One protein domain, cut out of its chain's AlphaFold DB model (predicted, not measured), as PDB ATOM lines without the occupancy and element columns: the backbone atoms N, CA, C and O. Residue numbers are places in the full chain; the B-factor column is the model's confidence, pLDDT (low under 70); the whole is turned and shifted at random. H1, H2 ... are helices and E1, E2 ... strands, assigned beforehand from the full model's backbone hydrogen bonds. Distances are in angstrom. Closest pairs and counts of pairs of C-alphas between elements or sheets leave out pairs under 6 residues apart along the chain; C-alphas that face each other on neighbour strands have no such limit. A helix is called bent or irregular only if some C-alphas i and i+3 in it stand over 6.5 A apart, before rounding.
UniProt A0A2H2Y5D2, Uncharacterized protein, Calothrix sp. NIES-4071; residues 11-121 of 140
ATOM      1  N   GLU A  11     190.269 236.705 202.233       95.44
ATOM      2  CA  GLU A  11     189.822 236.395 200.876       95.44
ATOM      3  C   GLU A  11     190.651 237.137 199.835       95.44
ATOM      4  O   GLU A  11     190.859 238.349 199.943       95.44
ATOM      5  N   LEU A  12     191.037 236.420 198.786       95.12
ATOM      6  CA  LEU A  12     191.655 237.012 197.613       95.12
ATOM      7  C   LEU A  12     190.625 237.828 196.820       95.12
ATOM      8  O   LEU A  12     189.563 237.318 196.456       95.12
ATOM      9  N   LYS A  13     190.934 239.089 196.530       94.25
ATOM     10  CA  LYS A  13     190.054 240.013 195.798       94.25
ATOM     11  C   LYS A  13     190.461 240.198 194.347       94.25
ATOM     12  O   LYS A  13     189.583 240.299 193.495       94.25
ATOM     13  N   ALA A  14     191.759 240.208 194.071       93.56
ATOM     14  CA  ALA A  14     192.289 240.309 192.718       93.56
ATOM     15  C   ALA A  14     193.717 239.757 192.646       93.56
ATOM     16  O   ALA A  14     194.408 239.650 193.663       93.56
ATOM     17  N   ILE A  15     194.157 239.427 191.434       92.88
ATOM     18  CA  ILE A  15     195.564 239.158 191.121       92.88
ATOM     19  C   ILE A  15     195.967 240.089 189.982       92.88
ATOM     20  O   ILE A  15     195.276 240.134 188.971       92.88
ATOM     21  N   SER A  16     197.067 240.818 190.138       91.69
ATOM     22  CA  SER A  16     197.694 241.604 189.073       91.69
ATOM     23  C   SER A  16     198.990 240.931 188.640       91.69
ATOM     24  O   SER A  16     199.708 240.394 189.483       91.69
ATOM     25  N   ILE A  17     199.297 240.975 187.348       90.19
ATOM     26  CA  ILE A  17     200.553 240.466 186.793       90.19
ATOM     27  C   ILE A  17     201.196 241.520 185.893       90.19
ATOM     28  O   ILE A  17     200.499 242.331 185.280       90.19
ATOM     29  N   ILE A  18     202.520 241.483 185.810       87.38
ATOM     30  CA  ILE A  18     203.306 242.110 184.749       87.38
ATOM     31  C   ILE A  18     204.043 240.971 184.051       87.38
ATOM     32  O   ILE A  18     204.787 240.240 184.701       87.38
ATOM     33  N   GLU A  19     203.762 240.787 182.766       83.12
ATOM     34  CA  GLU A  19     204.349 239.736 181.931       83.12
ATOM     35  C   GLU A  19     205.695 240.185 181.367       83.12
ATOM     36  O   GLU A  19     205.828 241.341 180.945       83.12
ATOM     37  N   ASP A  20     206.649 239.256 181.318       74.88
ATOM     38  CA  ASP A  20     207.897 239.467 180.591       74.88
ATOM     39  C   ASP A  20     207.621 239.345 179.083       74.88
ATOM     40  O   ASP A  20     207.094 238.343 178.593       74.88
ATOM     41  N   LYS A  21     207.955 240.398 178.333       68.12
ATOM     42  CA  LYS A  21     207.672 240.511 176.896       68.12
ATOM     43  C   LYS A  21     208.654 239.736 176.019       68.12
ATOM     44  O   LYS A  21     208.405 239.630 174.815       68.12
ATOM     45  N   GLU A  22     209.770 239.256 176.565       64.50
ATOM     46  CA  GLU A  22     210.835 238.626 175.777       64.50
ATOM     47  C   GLU A  22     210.582 237.134 175.496       64.50
ATOM     48  O   GLU A  22     211.129 236.587 174.533       64.50
ATOM     49  N   PHE A  23     209.692 236.476 176.247       62.56
ATOM     50  CA  PHE A  23     209.402 235.049 176.093       62.56
ATOM     51  C   PHE A  23     208.267 234.783 175.085       62.56
ATOM     52  O   PHE A  23     207.136 235.223 175.254       62.56
ATOM     53  N   GLN A  24     208.566 234.021 174.023       56.28
ATOM     54  CA  GLN A  24     207.608 233.621 172.971       56.28
ATOM     55  C   GLN A  24     206.986 232.222 173.173       56.28
ATOM     56  O   GLN A  24     206.361 231.686 172.258       56.28
ATOM     57  N   SER A  25     207.197 231.593 174.331       63.06
ATOM     58  CA  SER A  25     206.671 230.259 174.654       63.06
ATOM     59  C   SER A  25     205.283 230.317 175.294       63.06
ATOM     60  O   SER A  25     204.916 231.331 175.872       63.06
ATOM     61  N   ASP A  26     204.570 229.186 175.314       65.50
ATOM     62  CA  ASP A  26     203.312 229.017 176.068       65.50
ATOM     63  C   ASP A  26     203.502 229.052 177.609       65.50
ATOM     64  O   ASP A  26     202.548 228.859 178.369       65.50
ATOM     65  N   GLU A  27     204.733 229.262 178.090       71.06
ATOM     66  CA  GLU A  27     205.049 229.417 179.512       71.06
ATOM     67  C   GLU A  27     204.593 230.780 180.047       71.06
ATOM     68  O   GLU A  27     204.762 231.825 179.422       71.06
ATOM     69  N   LEU A  28     204.021 230.759 181.248       76.44
ATOM     70  CA  LEU A  28     203.588 231.946 181.969       76.44
ATOM     71  C   LEU A  28     204.772 232.556 182.739       76.44
ATOM     72  O   LEU A  28     205.023 232.140 183.871       76.44
ATOM     73  N   CYS A  29     205.470 233.518 182.127       84.62
ATOM     74  CA  CYS A  29     206.622 234.231 182.700       84.62
ATOM     75  C   CYS A  29     206.252 235.660 183.136       84.62
ATOM     76  O   CYS A  29     205.673 236.429 182.364       84.62
ATOM     77  N   PHE A  30     206.598 236.031 184.371       88.25
ATOM     78  CA  PHE A  30     206.204 237.306 184.973       88.25
ATOM     79  C   PHE A  30     207.375 238.053 185.614       88.25
ATOM     80  O   PHE A  30     208.110 237.487 186.423       88.25
ATOM     81  N   ASP A  31     207.439 239.362 185.372       89.25
ATOM     82  CA  ASP A  31     208.295 240.305 186.107       89.25
ATOM     83  C   ASP A  31     207.755 240.568 187.516       89.25
ATOM     84  O   ASP A  31     208.481 240.917 188.448       89.25
ATOM     85  N   LYS A  32     206.431 240.473 187.674       91.88
ATOM     86  CA  LYS A  32     205.751 240.758 188.938       91.88
ATOM     87  C   LYS A  32     204.416 240.042 189.011       91.88
ATOM     88  O   LYS A  32     203.613 240.107 188.082       91.88
ATOM     89  N   VAL A  33     204.127 239.473 190.177       94.00
ATOM     90  CA  VAL A  33     202.802 238.946 190.524       94.00
ATOM     91  C   VAL A  33     202.349 239.583 191.828       94.00
ATOM     92  O   VAL A  33     203.089 239.592 192.806       94.00
ATOM     93  N   GLN A  34     201.136 240.122 191.872       94.56
ATOM     94  CA  GLN A  34     200.589 240.769 193.061       94.56
ATOM     95  C   GLN A  34     199.226 240.182 193.428       94.56
ATOM     96  O   GLN A  34     198.287 240.217 192.639       94.56
ATOM     97  N   PHE A  35     199.115 239.685 194.656       94.56
ATOM     98  CA  PHE A  35     197.894 239.168 195.261       94.56
ATOM     99  C   PHE A  35     197.277 240.231 196.157       94.56
ATOM    100  O   PHE A  35     197.909 240.703 197.099       94.56
ATOM    101  N   LEU A  36     196.031 240.586 195.872       94.00
ATOM    102  CA  LEU A  36     195.314 241.666 196.533       94.00
ATOM    103  C   LEU A  36     194.252 241.063 197.455       94.00
ATOM    104  O   LEU A  36     193.326 240.397 196.990       94.00
ATOM    105  N   PHE A  37     194.402 241.279 198.758       92.69
ATOM    106  CA  PHE A  37     193.467 240.857 199.803       92.69
ATOM    107  C   PHE A  37     192.614 242.043 200.259       92.69
ATOM    108  O   PHE A  37     192.529 243.041 199.558       92.69
ATOM    109  N   LYS A  38     191.916 241.945 201.395       86.06
ATOM    110  CA  LYS A  38     191.014 243.019 201.836       86.06
ATOM    111  C   LYS A  38     191.770 244.291 202.217       86.06
ATOM    112  O   LYS A  38     191.337 245.366 201.834       86.06
ATOM    113  N   ASP A  39     192.857 244.149 202.969       84.56
ATOM    114  CA  ASP A  39     193.611 245.282 203.523       84.56
ATOM    115  C   ASP A  39     195.127 245.121 203.295       84.56
ATOM    116  O   ASP A  39     195.936 245.883 203.824       84.56
ATOM    117  N   THR A  40     195.525 244.115 202.511       90.19
ATOM    118  CA  THR A  40     196.923 243.714 202.324       90.19
ATOM    119  C   THR A  40     197.176 243.339 200.868       90.19
ATOM    120  O   THR A  40     196.317 242.735 200.226       90.19
ATOM    121  N   ALA A  41     198.364 243.641 200.354       92.25
ATOM    122  CA  ALA A  41     198.874 243.079 199.112       92.25
ATOM    123  C   ALA A  41     200.129 242.248 199.388       92.25
ATOM    124  O   ALA A  41     200.973 242.659 200.180       92.25
ATOM    125  N   VAL A  42     200.251 241.102 198.720       94.38
ATOM    126  CA  VAL A  42     201.479 240.297 198.679       94.38
ATOM    127  C   VAL A  42     202.020 240.371 197.262       94.38
ATOM    128  O   VAL A  42     201.327 239.986 196.322       94.38
ATOM    129  N   THR A  43     203.240 240.864 197.103       94.75
ATOM    130  CA  THR A  43     203.899 240.995 195.803       94.75
ATOM    131  C   THR A  43     205.081 240.044 195.732       94.75
ATOM    132  O   THR A  43     205.881 239.980 196.661       94.75
ATOM    133  N   LEU A  44     205.184 239.331 194.617       95.12
ATOM    134  CA  LEU A  44     206.318 238.501 194.243       95.12
ATOM    135  C   LEU A  44     207.063 239.196 193.105       95.12
ATOM    136  O   LEU A  44     206.441 239.594 192.114       95.12
ATOM    137  N   THR A  45     208.376 239.323 193.250       93.81
ATOM    138  CA  THR A  45     209.282 239.847 192.219       93.81
ATOM    139  C   THR A  45     210.537 238.983 192.161       93.81
ATOM    140  O   THR A  45     211.076 238.690 193.233       93.81
ATOM    141  N   PRO A  46     211.022 238.599 190.972       92.62
ATOM    142  CA  PRO A  46     212.279 237.879 190.857       92.62
ATOM    143  C   PRO A  46     213.451 238.796 191.237       92.62
ATOM    144  O   PRO A  46     213.430 240.003 190.979       92.62
ATOM    145  N   ILE A  47     214.479 238.225 191.855       90.50
ATOM    146  CA  ILE A  47     215.789 238.842 192.040       90.50
ATOM    147  C   ILE A  47     216.664 238.344 190.892       90.50
ATOM    148  O   ILE A  47     217.079 237.189 190.875       90.50
ATOM    149  N   ILE A  48     216.923 239.231 189.930       82.88
ATOM    150  CA  ILE A  48     217.594 238.933 188.651       82.88
ATOM    151  C   ILE A  48     218.928 238.194 188.850       82.88
ATOM    152  O   ILE A  48     219.239 237.267 188.111       82.88
ATOM    153  N   ASP A  49     219.700 238.573 189.868       82.00
ATOM    154  CA  ASP A  49     221.062 238.066 190.055       82.00
ATOM    155  C   ASP A  49     221.135 236.693 190.741       82.00
ATOM    156  O   ASP A  49     222.162 236.020 190.644       82.00
ATOM    157  N   THR A  50     220.091 236.295 191.474       83.12
ATOM    158  CA  THR A  50     220.134 235.117 192.360       83.12
ATOM    159  C   THR A  50     219.049 234.086 192.079       83.12
ATOM    160  O   THR A  50     219.022 233.058 192.750       83.12
ATOM    161  N   ASP A  51     218.174 234.336 191.098       84.56
ATOM    162  CA  ASP A  51     216.983 233.517 190.833       84.56
ATOM    163  C   ASP A  51     216.146 233.283 192.111       84.56
ATOM    164  O   ASP A  51     215.520 232.245 192.310       84.56
ATOM    165  N   GLU A  52     216.119 234.282 192.996       92.19
ATOM    166  CA  GLU A  52     215.288 234.297 194.198       92.19
ATOM    167  C   GLU A  52     213.966 235.024 193.951       92.19
ATOM    168  O   GLU A  52     213.830 235.859 193.059       92.19
ATOM    169  N   ILE A  53     212.982 234.764 194.802       93.81
ATOM    170  CA  ILE A  53     211.723 235.490 194.864       93.81
ATOM    171  C   ILE A  53     211.789 236.433 196.058       93.81
ATOM    172  O   ILE A  53     211.686 236.030 197.215       93.81
ATOM    173  N   ASN A  54     211.861 237.729 195.774       93.75
ATOM    174  CA  ASN A  54     211.583 238.736 196.781       93.75
ATOM    175  C   ASN A  54     210.069 238.817 197.024       93.75
ATOM    176  O   ASN A  54     209.277 238.985 196.089       93.75
ATOM    177  N   ILE A  55     209.680 238.736 198.295       94.12
ATOM    178  CA  ILE A  55     208.288 238.792 198.742       94.12
ATOM    179  C   ILE A  55     208.094 240.075 199.542       94.12
ATOM    180  O   ILE A  55     208.643 240.219 200.634       94.12
ATOM    181  N   SER A  56     207.280 240.998 199.034       92.50
ATOM    182  CA  SER A  56     206.922 242.220 199.757       92.50
ATOM    183  C   SER A  56     205.451 242.234 200.152       92.50
ATOM    184  O   SER A  56     204.586 241.674 199.471       92.50
ATOM    185  N   GLN A  57     205.167 242.870 201.287       90.19
ATOM    186  CA  GLN A  57     203.819 243.027 201.813       90.19
ATOM    187  C   GLN A  57     203.513 244.503 202.032       90.19
ATOM    188  O   GLN A  57     204.305 245.235 202.625       90.19
ATOM    189  N   GLU A  58     202.340 244.927 201.583       88.88
ATOM    190  CA  GLU A  58     201.854 246.294 201.753       88.88
ATOM    191  C   GLU A  58     200.503 246.257 202.462       88.88
ATOM    192  O   GLU A  58     199.631 245.469 202.102       88.88
ATOM    193  N   SER A  59     200.325 247.098 203.481       85.12
ATOM    194  CA  SER A  59     199.052 247.253 204.199       85.12
ATOM    195  C   SER A  59     198.303 248.496 203.722       85.12
ATOM    196  O   SER A  59     198.927 249.464 203.293       85.12
ATOM    197  N   ASN A  60     196.975 248.504 203.866       75.88
ATOM    198  CA  ASN A  60     196.092 249.620 203.495       75.88
ATOM    199  C   ASN A  60     196.168 249.995 202.005       75.88
ATOM    200  O   ASN A  60     196.122 251.170 201.637       75.88
ATOM    201  N   VAL A  61     196.305 248.988 201.145       74.06
ATOM    202  CA  VAL A  61     196.402 249.193 199.699       74.06
ATOM    203  C   VAL A  61     195.039 249.604 199.149       74.06
ATOM    204  O   VAL A  61     194.026 248.960 199.410       74.06
ATOM    205  N   ASN A  62     195.009 250.694 198.384       68.00
ATOM    206  CA  ASN A  62     193.788 251.178 197.754       68.00
ATOM    207  C   ASN A  62     193.629 250.476 196.400       68.00
ATOM    208  O   ASN A  62     194.385 250.742 195.464       68.00
ATOM    209  N   PHE A  63     192.684 249.543 196.303       66.56
ATOM    210  CA  PHE A  63     192.502 248.742 195.095       66.56
ATOM    211  C   PHE A  63     191.797 249.572 194.018       66.56
ATOM    212  O   PHE A  63     190.593 249.821 194.090       66.56
ATOM    213  N   SER A  64     192.544 250.008 193.004       65.38
ATOM    214  CA  SER A  64     191.949 250.423 191.734       65.38
ATOM    215  C   SER A  64     191.388 249.195 191.003       65.38
ATOM    216  O   SER A  64     191.611 248.055 191.414       65.38
ATOM    217  N   ALA A  65     190.616 249.400 189.935       64.12
ATOM    218  CA  ALA A  65     190.111 248.293 189.127       64.12
ATOM    219  C   ALA A  65     191.287 247.525 188.494       64.12
ATOM    220  O   ALA A  65     191.847 247.951 187.486       64.12
ATOM    221  N   VAL A  66     191.673 246.410 189.114       79.38
ATOM    222  CA  VAL A  66     192.704 245.492 188.625       79.38
ATOM    223  C   VAL A  66     192.027 244.375 187.843       79.38
ATOM    224  O   VAL A  66     191.145 243.694 188.371       79.38
ATOM    225  N   ASP A  67     192.446 244.170 186.595       83.44
ATOM    226  CA  ASP A  67     191.978 243.031 185.810       83.44
ATOM    227  C   ASP A  67     192.735 241.766 186.221       83.44
ATOM    228  O   ASP A  67     193.960 241.691 186.126       83.44
ATOM    229  N   THR A  68     191.994 240.778 186.723       89.94
ATOM    230  CA  THR A  68     192.568 239.494 187.130       89.94
ATOM    231  C   THR A  68     192.691 238.571 185.922       89.94
ATOM    232  O   THR A  68     191.667 238.308 185.276       89.94
ATOM    233  N   PRO A  69     193.879 237.984 185.662       88.38
ATOM    234  CA  PRO A  69     194.072 237.063 184.549       88.38
ATOM    235  C   PRO A  69     193.025 235.940 184.549       88.38
ATOM    236  O   PRO A  69     192.727 235.386 185.613       88.38
ATOM    237  N   PRO A  70     192.458 235.550 183.389       87.19
ATOM    238  CA  PRO A  70     191.391 234.548 183.324       87.19
ATOM    239  C   PRO A  70     191.720 233.236 184.047       87.19
ATOM    240  O   PRO A  70     190.868 232.679 184.743       87.19
ATOM    241  N   TRP A  71     192.970 232.780 183.957       84.31
ATOM    242  CA  TRP A  71     193.454 231.556 184.599       84.31
ATOM    243  C   TRP A  71     193.541 231.658 186.135       84.31
ATOM    244  O   TRP A  71     193.539 230.634 186.815       84.31
ATOM    245  N   CYS A  72     193.508 232.867 186.697       88.94
ATOM    246  CA  CYS A  72     193.502 233.154 188.133       88.94
ATOM    247  C   CYS A  72     192.100 233.363 188.726       88.94
ATOM    248  O   CYS A  72     191.928 233.265 189.939       88.94
ATOM    249  N   LYS A  73     191.074 233.617 187.898       90.88
ATOM    250  CA  LYS A  73     189.736 234.039 188.374       90.88
ATOM    251  C   LYS A  73     189.074 233.061 189.345       90.88
ATOM    252  O   LYS A  73     188.351 233.476 190.241       90.88
ATOM    253  N   HIS A  74     189.345 231.767 189.204       90.38
ATOM    254  CA  HIS A  74     188.818 230.729 190.091       90.38
ATOM    255  C   HIS A  74     189.348 230.791 191.538       90.38
ATOM    256  O   HIS A  74     188.797 230.109 192.400       90.38
ATOM    257  N   PHE A  75     190.393 231.577 191.821       92.50
ATOM    258  CA  PHE A  75     190.879 231.821 193.182       92.50
ATOM    259  C   PHE A  75     190.155 232.981 193.880       92.50
ATOM    260  O   PHE A  75     190.232 233.105 195.101       92.50
ATOM    261  N   LEU A  76     189.449 233.836 193.135       93.75
ATOM    262  CA  LEU A  76     188.798 235.021 193.692       93.75
ATOM    263  C   LEU A  76     187.713 234.641 194.706       93.75
ATOM    264  O   LEU A  76     186.957 233.691 194.512       93.75
ATOM    265  N   GLY A  77     187.657 235.385 195.811       94.38
ATOM    266  CA  GLY A  77     186.773 235.130 196.949       94.38
ATOM    267  C   GLY A  77     187.213 233.970 197.846       94.38
ATOM    268  O   GLY A  77     186.650 233.797 198.925       94.38
ATOM    269  N   LYS A  78     188.225 233.183 197.458       95.31
ATOM    270  CA  LYS A  78     188.738 232.094 198.294       95.31
ATOM    271  C   LYS A  78     189.693 232.632 199.348       95.31
ATOM    272  O   LYS A  78     190.492 233.533 199.088       95.31
ATOM    273  N   LYS A  79     189.621 232.056 200.547       96.00
ATOM    274  CA  LYS A  79     190.516 232.403 201.656       96.00
ATOM    275  C   LYS A  79     191.897 231.804 201.447       96.00
ATOM    276  O   LYS A  79     191.989 230.629 201.100       96.00
ATOM    277  N   LEU A  80     192.948 232.577 201.701       96.06
ATOM    278  CA  LEU A  80     194.303 232.042 201.812       96.06
ATOM    279  C   LEU A  80     194.398 231.206 203.090       96.06
ATOM    280  O   LEU A  80     194.261 231.737 204.186       96.06
ATOM    281  N   MET A  81     194.605 229.901 202.967       95.75
ATOM    282  CA  MET A  81     194.665 228.997 204.118       95.75
ATOM    283  C   MET A  81     196.082 228.845 204.648       95.75
ATOM    284  O   MET A  81     196.289 228.764 205.854       95.75
ATOM    285  N   THR A  82     197.056 228.794 203.744       94.62
ATOM    286  CA  THR A  82     198.477 228.747 204.074       94.62
ATOM    287  C   THR A  82     199.303 229.176 202.863       94.62
ATOM    288  O   THR A  82     198.797 229.228 201.736       94.62
ATOM    289  N   LEU A  83     200.561 229.513 203.118       94.31
ATOM    290  CA  LEU A  83     201.554 229.854 202.116       94.31
ATOM    291  C   LEU A  83     202.882 229.230 202.536       94.31
ATOM    292  O   LEU A  83     203.266 229.323 203.704       94.31
ATOM    293  N   TRP A  84     203.570 228.611 201.583       94.62
ATOM    294  CA  TRP A  84     204.913 228.080 201.780       94.62
ATOM    295  C   TRP A  84     205.911 228.929 201.005       94.62
ATOM    296  O   TRP A  84     205.710 229.181 199.818       94.62
ATOM    297  N   VAL A  85     206.956 229.373 201.696       94.44
ATOM    298  CA  VAL A  85     208.163 229.940 201.092       94.44
ATOM    299  C   VAL A  85     209.228 228.867 201.242       94.44
ATOM    300  O   VAL A  85     209.552 228.484 202.367       94.44
ATOM    301  N   CYS A  86     209.670 228.318 200.121       93.56
ATOM    302  CA  CYS A  86     210.637 227.235 200.076       93.56
ATOM    303  C   CYS A  86     212.024 227.810 199.800       93.56
ATOM    304  O   CYS A  86     212.159 228.766 199.040       93.56
ATOM    305  N   GLU A  87     213.033 227.199 200.409       93.12
ATOM    306  CA  GLU A  87     214.439 227.465 200.129       93.12
ATOM    307  C   GLU A  87     215.034 226.239 199.432       93.12
ATOM    308  O   GLU A  87     214.731 225.100 199.813       93.12
ATOM    309  N   ASN A  88     215.865 226.462 198.418       89.69
ATOM    310  CA  ASN A  88     216.614 225.390 197.771       89.69
ATOM    311  C   ASN A  88     217.862 224.983 198.573       89.69
ATOM    312  O   ASN A  88     218.102 225.453 199.686       89.69
ATOM    313  N   ASP A  89     218.673 224.085 198.016       91.50
ATOM    314  CA  ASP A  89     219.883 223.571 198.667       91.50
ATOM    315  C   ASP A  89     220.980 224.632 198.871       91.50
ATOM    316  O   ASP A  89     221.890 224.423 199.677       91.50
ATOM    317  N   GLN A  90     220.870 225.776 198.194       89.25
ATOM    318  CA  GLN A  90     221.750 226.937 198.343       89.25
ATOM    319  C   GLN A  90     221.218 227.957 199.363       89.25
ATOM    320  O   GLN A  90     221.929 228.902 199.704       89.25
ATOM    321  N   GLY A  91     220.009 227.749 199.896       89.62
ATOM    322  CA  GLY A  91     219.346 228.662 200.831       89.62
ATOM    323  C   GLY A  91     218.618 229.828 200.156       89.62
ATOM    324  O   GLY A  91     218.235 230.774 200.838       89.62
ATOM    325  N   TYR A  92     218.434 229.770 198.836       91.00
ATOM    326  CA  TYR A  92     217.736 230.790 198.059       91.00
ATOM    327  C   TYR A  92     216.234 230.535 198.054       91.00
ATOM    328  O   TYR A  92     215.790 229.402 197.856       91.00
ATOM    329  N   GLN A  93     215.453 231.596 198.265       92.69
ATOM    330  CA  GLN A  93     213.990 231.538 198.257       92.69
ATOM    331  C   GLN A  93     213.459 231.516 196.826       92.69
ATOM    332  O   GLN A  93     212.965 232.518 196.328       92.69
ATOM    333  N   ASP A  94     213.563 230.385 196.146       93.69
ATOM    334  CA  ASP A  94     213.236 230.270 194.723       93.69
ATOM    335  C   ASP A  94     211.803 229.800 194.452       93.69
ATOM    336  O   ASP A  94     211.353 229.838 193.308       93.69
ATOM    337  N   GLN A  95     211.048 229.395 195.481       94.94
ATOM    338  CA  GLN A  95     209.689 228.892 195.315       94.94
ATOM    339  C   GLN A  95     208.703 229.432 196.362       94.94
ATOM    340  O   GLN A  95     208.932 229.387 197.570       94.94
ATOM    341  N   VAL A  96     207.529 229.866 195.887       95.38
ATOM    342  CA  VAL A  96     206.400 230.297 196.728       95.38
ATOM    343  C   VAL A  96     205.123 229.572 196.324       95.38
ATOM    344  O   VAL A  96     204.720 229.594 195.163       95.38
ATOM    345  N   ILE A  97     204.436 228.953 197.282       95.38
ATOM    346  CA  ILE A  97     203.236 228.145 197.039       95.38
ATOM    347  C   ILE A  97     202.065 228.693 197.850       95.38
ATOM    348  O   ILE A  97     202.138 228.789 199.072       95.38
ATOM    349  N   PHE A  98     200.951 228.986 197.183       95.38
ATOM    350  CA  PHE A  98     199.711 229.441 197.808       95.38
ATOM    351  C   PHE A  98     198.704 228.297 197.885       95.38
ATOM    352  O   PHE A  98     198.505 227.569 196.909       95.38
ATOM    353  N   ALA A  99     198.002 228.190 199.012       95.12
ATOM    354  CA  ALA A  99     196.858 227.303 199.181       95.12
ATOM    355  C   ALA A  99     195.600 228.110 199.512       95.12
ATOM    356  O   ALA A  99     195.490 228.712 200.583       95.12
ATOM    357  N   PHE A 100     194.639 228.110 198.591       94.75
ATOM    358  CA  PHE A 100     193.352 228.771 198.750       94.75
ATOM    359  C   PHE A 100     192.260 227.748 199.094       94.75
ATOM    360  O   PHE A 100     192.234 226.651 198.543       94.75
ATOM    361  N   GLU A 101     191.329 228.129 199.976       92.94
ATOM    362  CA  GLU A 101     190.144 227.369 200.431       92.94
ATOM    363  C   GLU A 101     190.423 226.100 201.259       92.94
ATOM    364  O   GLU A 101     189.677 225.797 202.189       92.94
ATOM    365  N   ASN A 102     191.505 225.376 200.987       89.38
ATOM    366  CA  ASN A 102     191.955 224.217 201.757       89.38
ATOM    367  C   ASN A 102     193.492 224.213 201.884       89.38
ATOM    368  O   ASN A 102     194.153 225.113 201.383       89.38
ATOM    369  N   LEU A 103     194.067 223.220 202.571       89.75
ATOM    370  CA  LEU A 103     195.522 223.093 202.767       89.75
ATOM    371  C   LEU A 103     196.240 222.366 201.611       89.75
ATOM    372  O   LEU A 103     197.307 221.791 201.819       89.75
ATOM    373  N   ARG A 104     195.662 222.336 200.404       90.00
ATOM    374  CA  ARG A 104     196.329 221.803 199.207       90.00
ATOM    375  C   ARG A 104     196.910 222.950 198.379       90.00
ATOM    376  O   ARG A 104     196.248 223.986 198.254       90.00
ATOM    377  N   PRO A 105     198.100 222.770 197.779       92.19
ATOM    378  CA  PRO A 105     198.644 223.739 196.840       92.19
ATOM    379  C   PRO A 105     197.615 224.098 195.766       92.19
ATOM    380  O   PRO A 105     196.936 223.253 195.192       92.19
ATOM    381  N   SER A 106     197.440 225.388 195.544       92.56
ATOM    382  CA  SER A 106     196.532 225.928 194.533       92.56
ATOM    383  C   SER A 106     197.327 226.449 193.345       92.56
ATOM    384  O   SER A 106     196.989 226.193 192.188       92.56
ATOM    385  N   ILE A 107     198.415 227.152 193.644       92.31
ATOM    386  CA  ILE A 107     199.347 227.690 192.667       92.31
ATOM    387  C   ILE A 107     200.739 227.784 193.289       92.31
ATOM    388  O   ILE A 107     200.871 228.136 194.462       92.31
ATOM    389  N   ALA A 108     201.751 227.451 192.502       93.56
ATOM    390  CA  ALA A 108     203.154 227.593 192.844       93.56
ATOM    391  C   ALA A 108     203.824 228.578 191.886       93.56
ATOM    392  O   ALA A 108     203.473 228.646 190.709       93.56
ATOM    393  N   PHE A 109     204.792 229.313 192.409       93.62
ATOM    394  CA  PHE A 109     205.649 230.231 191.682       93.62
ATOM    395  C   PHE A 109     207.089 229.801 191.879       93.62
ATOM    396  O   PHE A 109     207.453 229.451 193.001       93.62
ATOM    397  N   VAL A 110     207.867 229.818 190.804       93.19
ATOM    398  CA  VAL A 110     209.297 229.501 190.821       93.19
ATOM    399  C   VAL A 110     210.046 230.628 190.129       93.19
ATOM    400  O   VAL A 110     209.605 231.070 189.066       93.19
ATOM    401  N   ALA A 111     211.130 231.110 190.730       92.06
ATOM    402  CA  ALA A 111     212.060 232.007 190.063       92.06
ATOM    403  C   ALA A 111     213.050 231.183 189.231       92.06
ATOM    404  O   ALA A 111     213.674 230.249 189.724       92.06
ATOM    405  N   GLU A 112     213.144 231.499 187.944       85.44
ATOM    406  CA  GLU A 112     214.048 230.825 187.013       85.44
ATOM    407  C   GLU A 112     214.433 231.805 185.907       85.44
ATOM    408  O   GLU A 112     213.553 232.319 185.220       85.44
ATOM    409  N   GLY A 113     215.730 232.051 185.707       81.06
ATOM    410  CA  GLY A 113     216.206 232.902 184.619       81.06
ATOM    411  C   GLY A 113     215.710 234.339 184.744       81.06
ATOM    412  O   GLY A 113     215.266 234.913 183.754       81.06
ATOM    413  N   SER A 114     215.753 234.900 185.957       82.31
ATOM    414  CA  SER A 114     215.302 236.269 186.257       82.31
ATOM    415  C   SER A 114     213.800 236.545 186.096       82.31
ATOM    416  O   SER A 114     213.386 237.695 186.232       82.31
ATOM    417  N   VAL A 115     212.971 235.519 185.880       87.81
ATOM    418  CA  VAL A 115     211.506 235.641 185.795       87.81
ATOM    419  C   VAL A 115     210.804 234.768 186.826       87.81
ATOM    420  O   VAL A 115     211.375 233.816 187.353       87.81
ATOM    421  N   ILE A 116     209.531 235.065 187.095       91.00
ATOM    422  CA  ILE A 116     208.647 234.188 187.866       91.00
ATOM    423  C   ILE A 116     207.811 233.337 186.911       91.00
ATOM    424  O   ILE A 116     207.015 233.869 186.138       91.00
ATOM    425  N   LYS A 117     207.898 232.014 187.046       90.94
ATOM    426  CA  LYS A 117     207.022 231.051 186.370       90.94
ATOM    427  C   LYS A 117     205.889 230.604 187.284       90.94
ATOM    428  O   LYS A 117     206.123 230.332 188.462       90.94
ATOM    429  N   ALA A 118     204.667 230.488 186.759       89.56
ATOM    430  CA  ALA A 118     203.517 229.995 187.527       89.56
ATOM    431  C   ALA A 118     203.063 228.591 187.122       89.56
ATOM    432  O   ALA A 118     202.790 228.310 185.957       89.56
ATOM    433  N   PHE A 119     202.837 227.749 188.128       87.19
ATOM    434  CA  PHE A 119     202.342 226.387 187.986       87.19
ATOM    435  C   PHE A 119     201.040 226.236 188.761       87.19
ATOM    436  O   PHE A 119     200.996 226.342 189.989       87.19
ATOM    437  N   ARG A 120     199.947 225.974 188.048       81.06
ATOM    438  CA  ARG A 120     198.660 225.671 188.680       81.06
ATOM    439  C   ARG A 120     198.586 224.185 188.972       81.06
ATOM    440  O   ARG A 120     198.861 223.373 188.093       81.06
ATOM    441  N   GLN A 121     198.141 223.822 190.171       71.31
ATOM    442  CA  GLN A 121     197.805 222.428 190.419       71.31
ATOM    443  C   GLN A 121     196.465 222.119 189.744       71.31
ATOM    444  O   GLN A 121     195.420 222.646 190.133       71.31
TER     445      GLN A 121
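What this domain is: This is residues 11 to 121 of the 140 residues of an uncharacterized protein of Calothrix sp. NIES-4071 (UniProt A0A2H2Y5D2). Two four-stranded layers, E1 to E4 and E5 to E8, stand partly face to face as a loose sandwich, joined into one strongly twisted sheet where E2 bends and pairs with E8. The layers draw together near residues 46 to 53 and 111 to 115, and the short helix H1 sits at the wider end, near E1 and E6. The printed part has 111 residues, with eight named strands and one named helix, H1, which comes after E4 and before E5 along the chain; the class is mostly strand, and the sheet is branched, with antiparallel neighbour pairs. It is compact, with a radius of gyration of the C-alphas of 13.5 A and spans of 33 by 29 by 27 A.

How they stand to each other: E1, residues 14 to 19, forms a hairpin with E2, residues 29 to 36; N 16 and O 34 are 2.8 A apart. E2 bends by 64 degrees at residue 32. E3, residues 40 to 47, is antiparallel to E2, with N 35 and O 42 at 2.8 A. E4, residues 52 to 59, is antiparallel to E3, with N 47 and O 52 at 2.7 A. E1 to E4 are a meander, each strand the antiparallel neighbour of the one before. H1, residues 70 to 75, is on the sheet at a height of 6.7 A, over none of the strands; its closest C-alphas to E1 are those of Cys 72 and Ile 15, 7.0 A apart. H1 is irregular, with C-alphas 71 and 74 at 7.2 A; 0 of its 2 O i to N i+4 pairs and 2 of its 3 O i to N i+3 pairs are within hydrogen-bond range. E5, residues 80 to 86, E6, residues 95 to 100, E7, residues 107 to 112, and E8, residues 115 to 120, are a second meander: N 84 and O 97 are 2.9 A apart, N 109 and O 96 2.8 A, N 117 and O 110 2.8 A. E8 is antiparallel to E2, with N 30 and O 116 at 2.8 A. E1 lies on one side of E2, E3 and E8 on the other side. The closest C-alphas of E4 and E7, Glu 52 and Ala 111, are 5.7 A apart.

Where its parts are: E1 begins at C-alpha 14, (192.289, 240.309, 192.718), and E8 ends at C-alpha 120, (198.660, 225.671, 188.680). From first to last C-alpha, E2 measures 19.4 A, E3 22.0 A, E4 23.1 A and E5 17.1 A.

The domain as a whole: The C-alphas farthest apart, those of Ala 65 and Asp 89, are 39.9 A apart. The printed part has no cut and no long link. Residues 21 to 26 and 62 to 65 have pLDDT under 70.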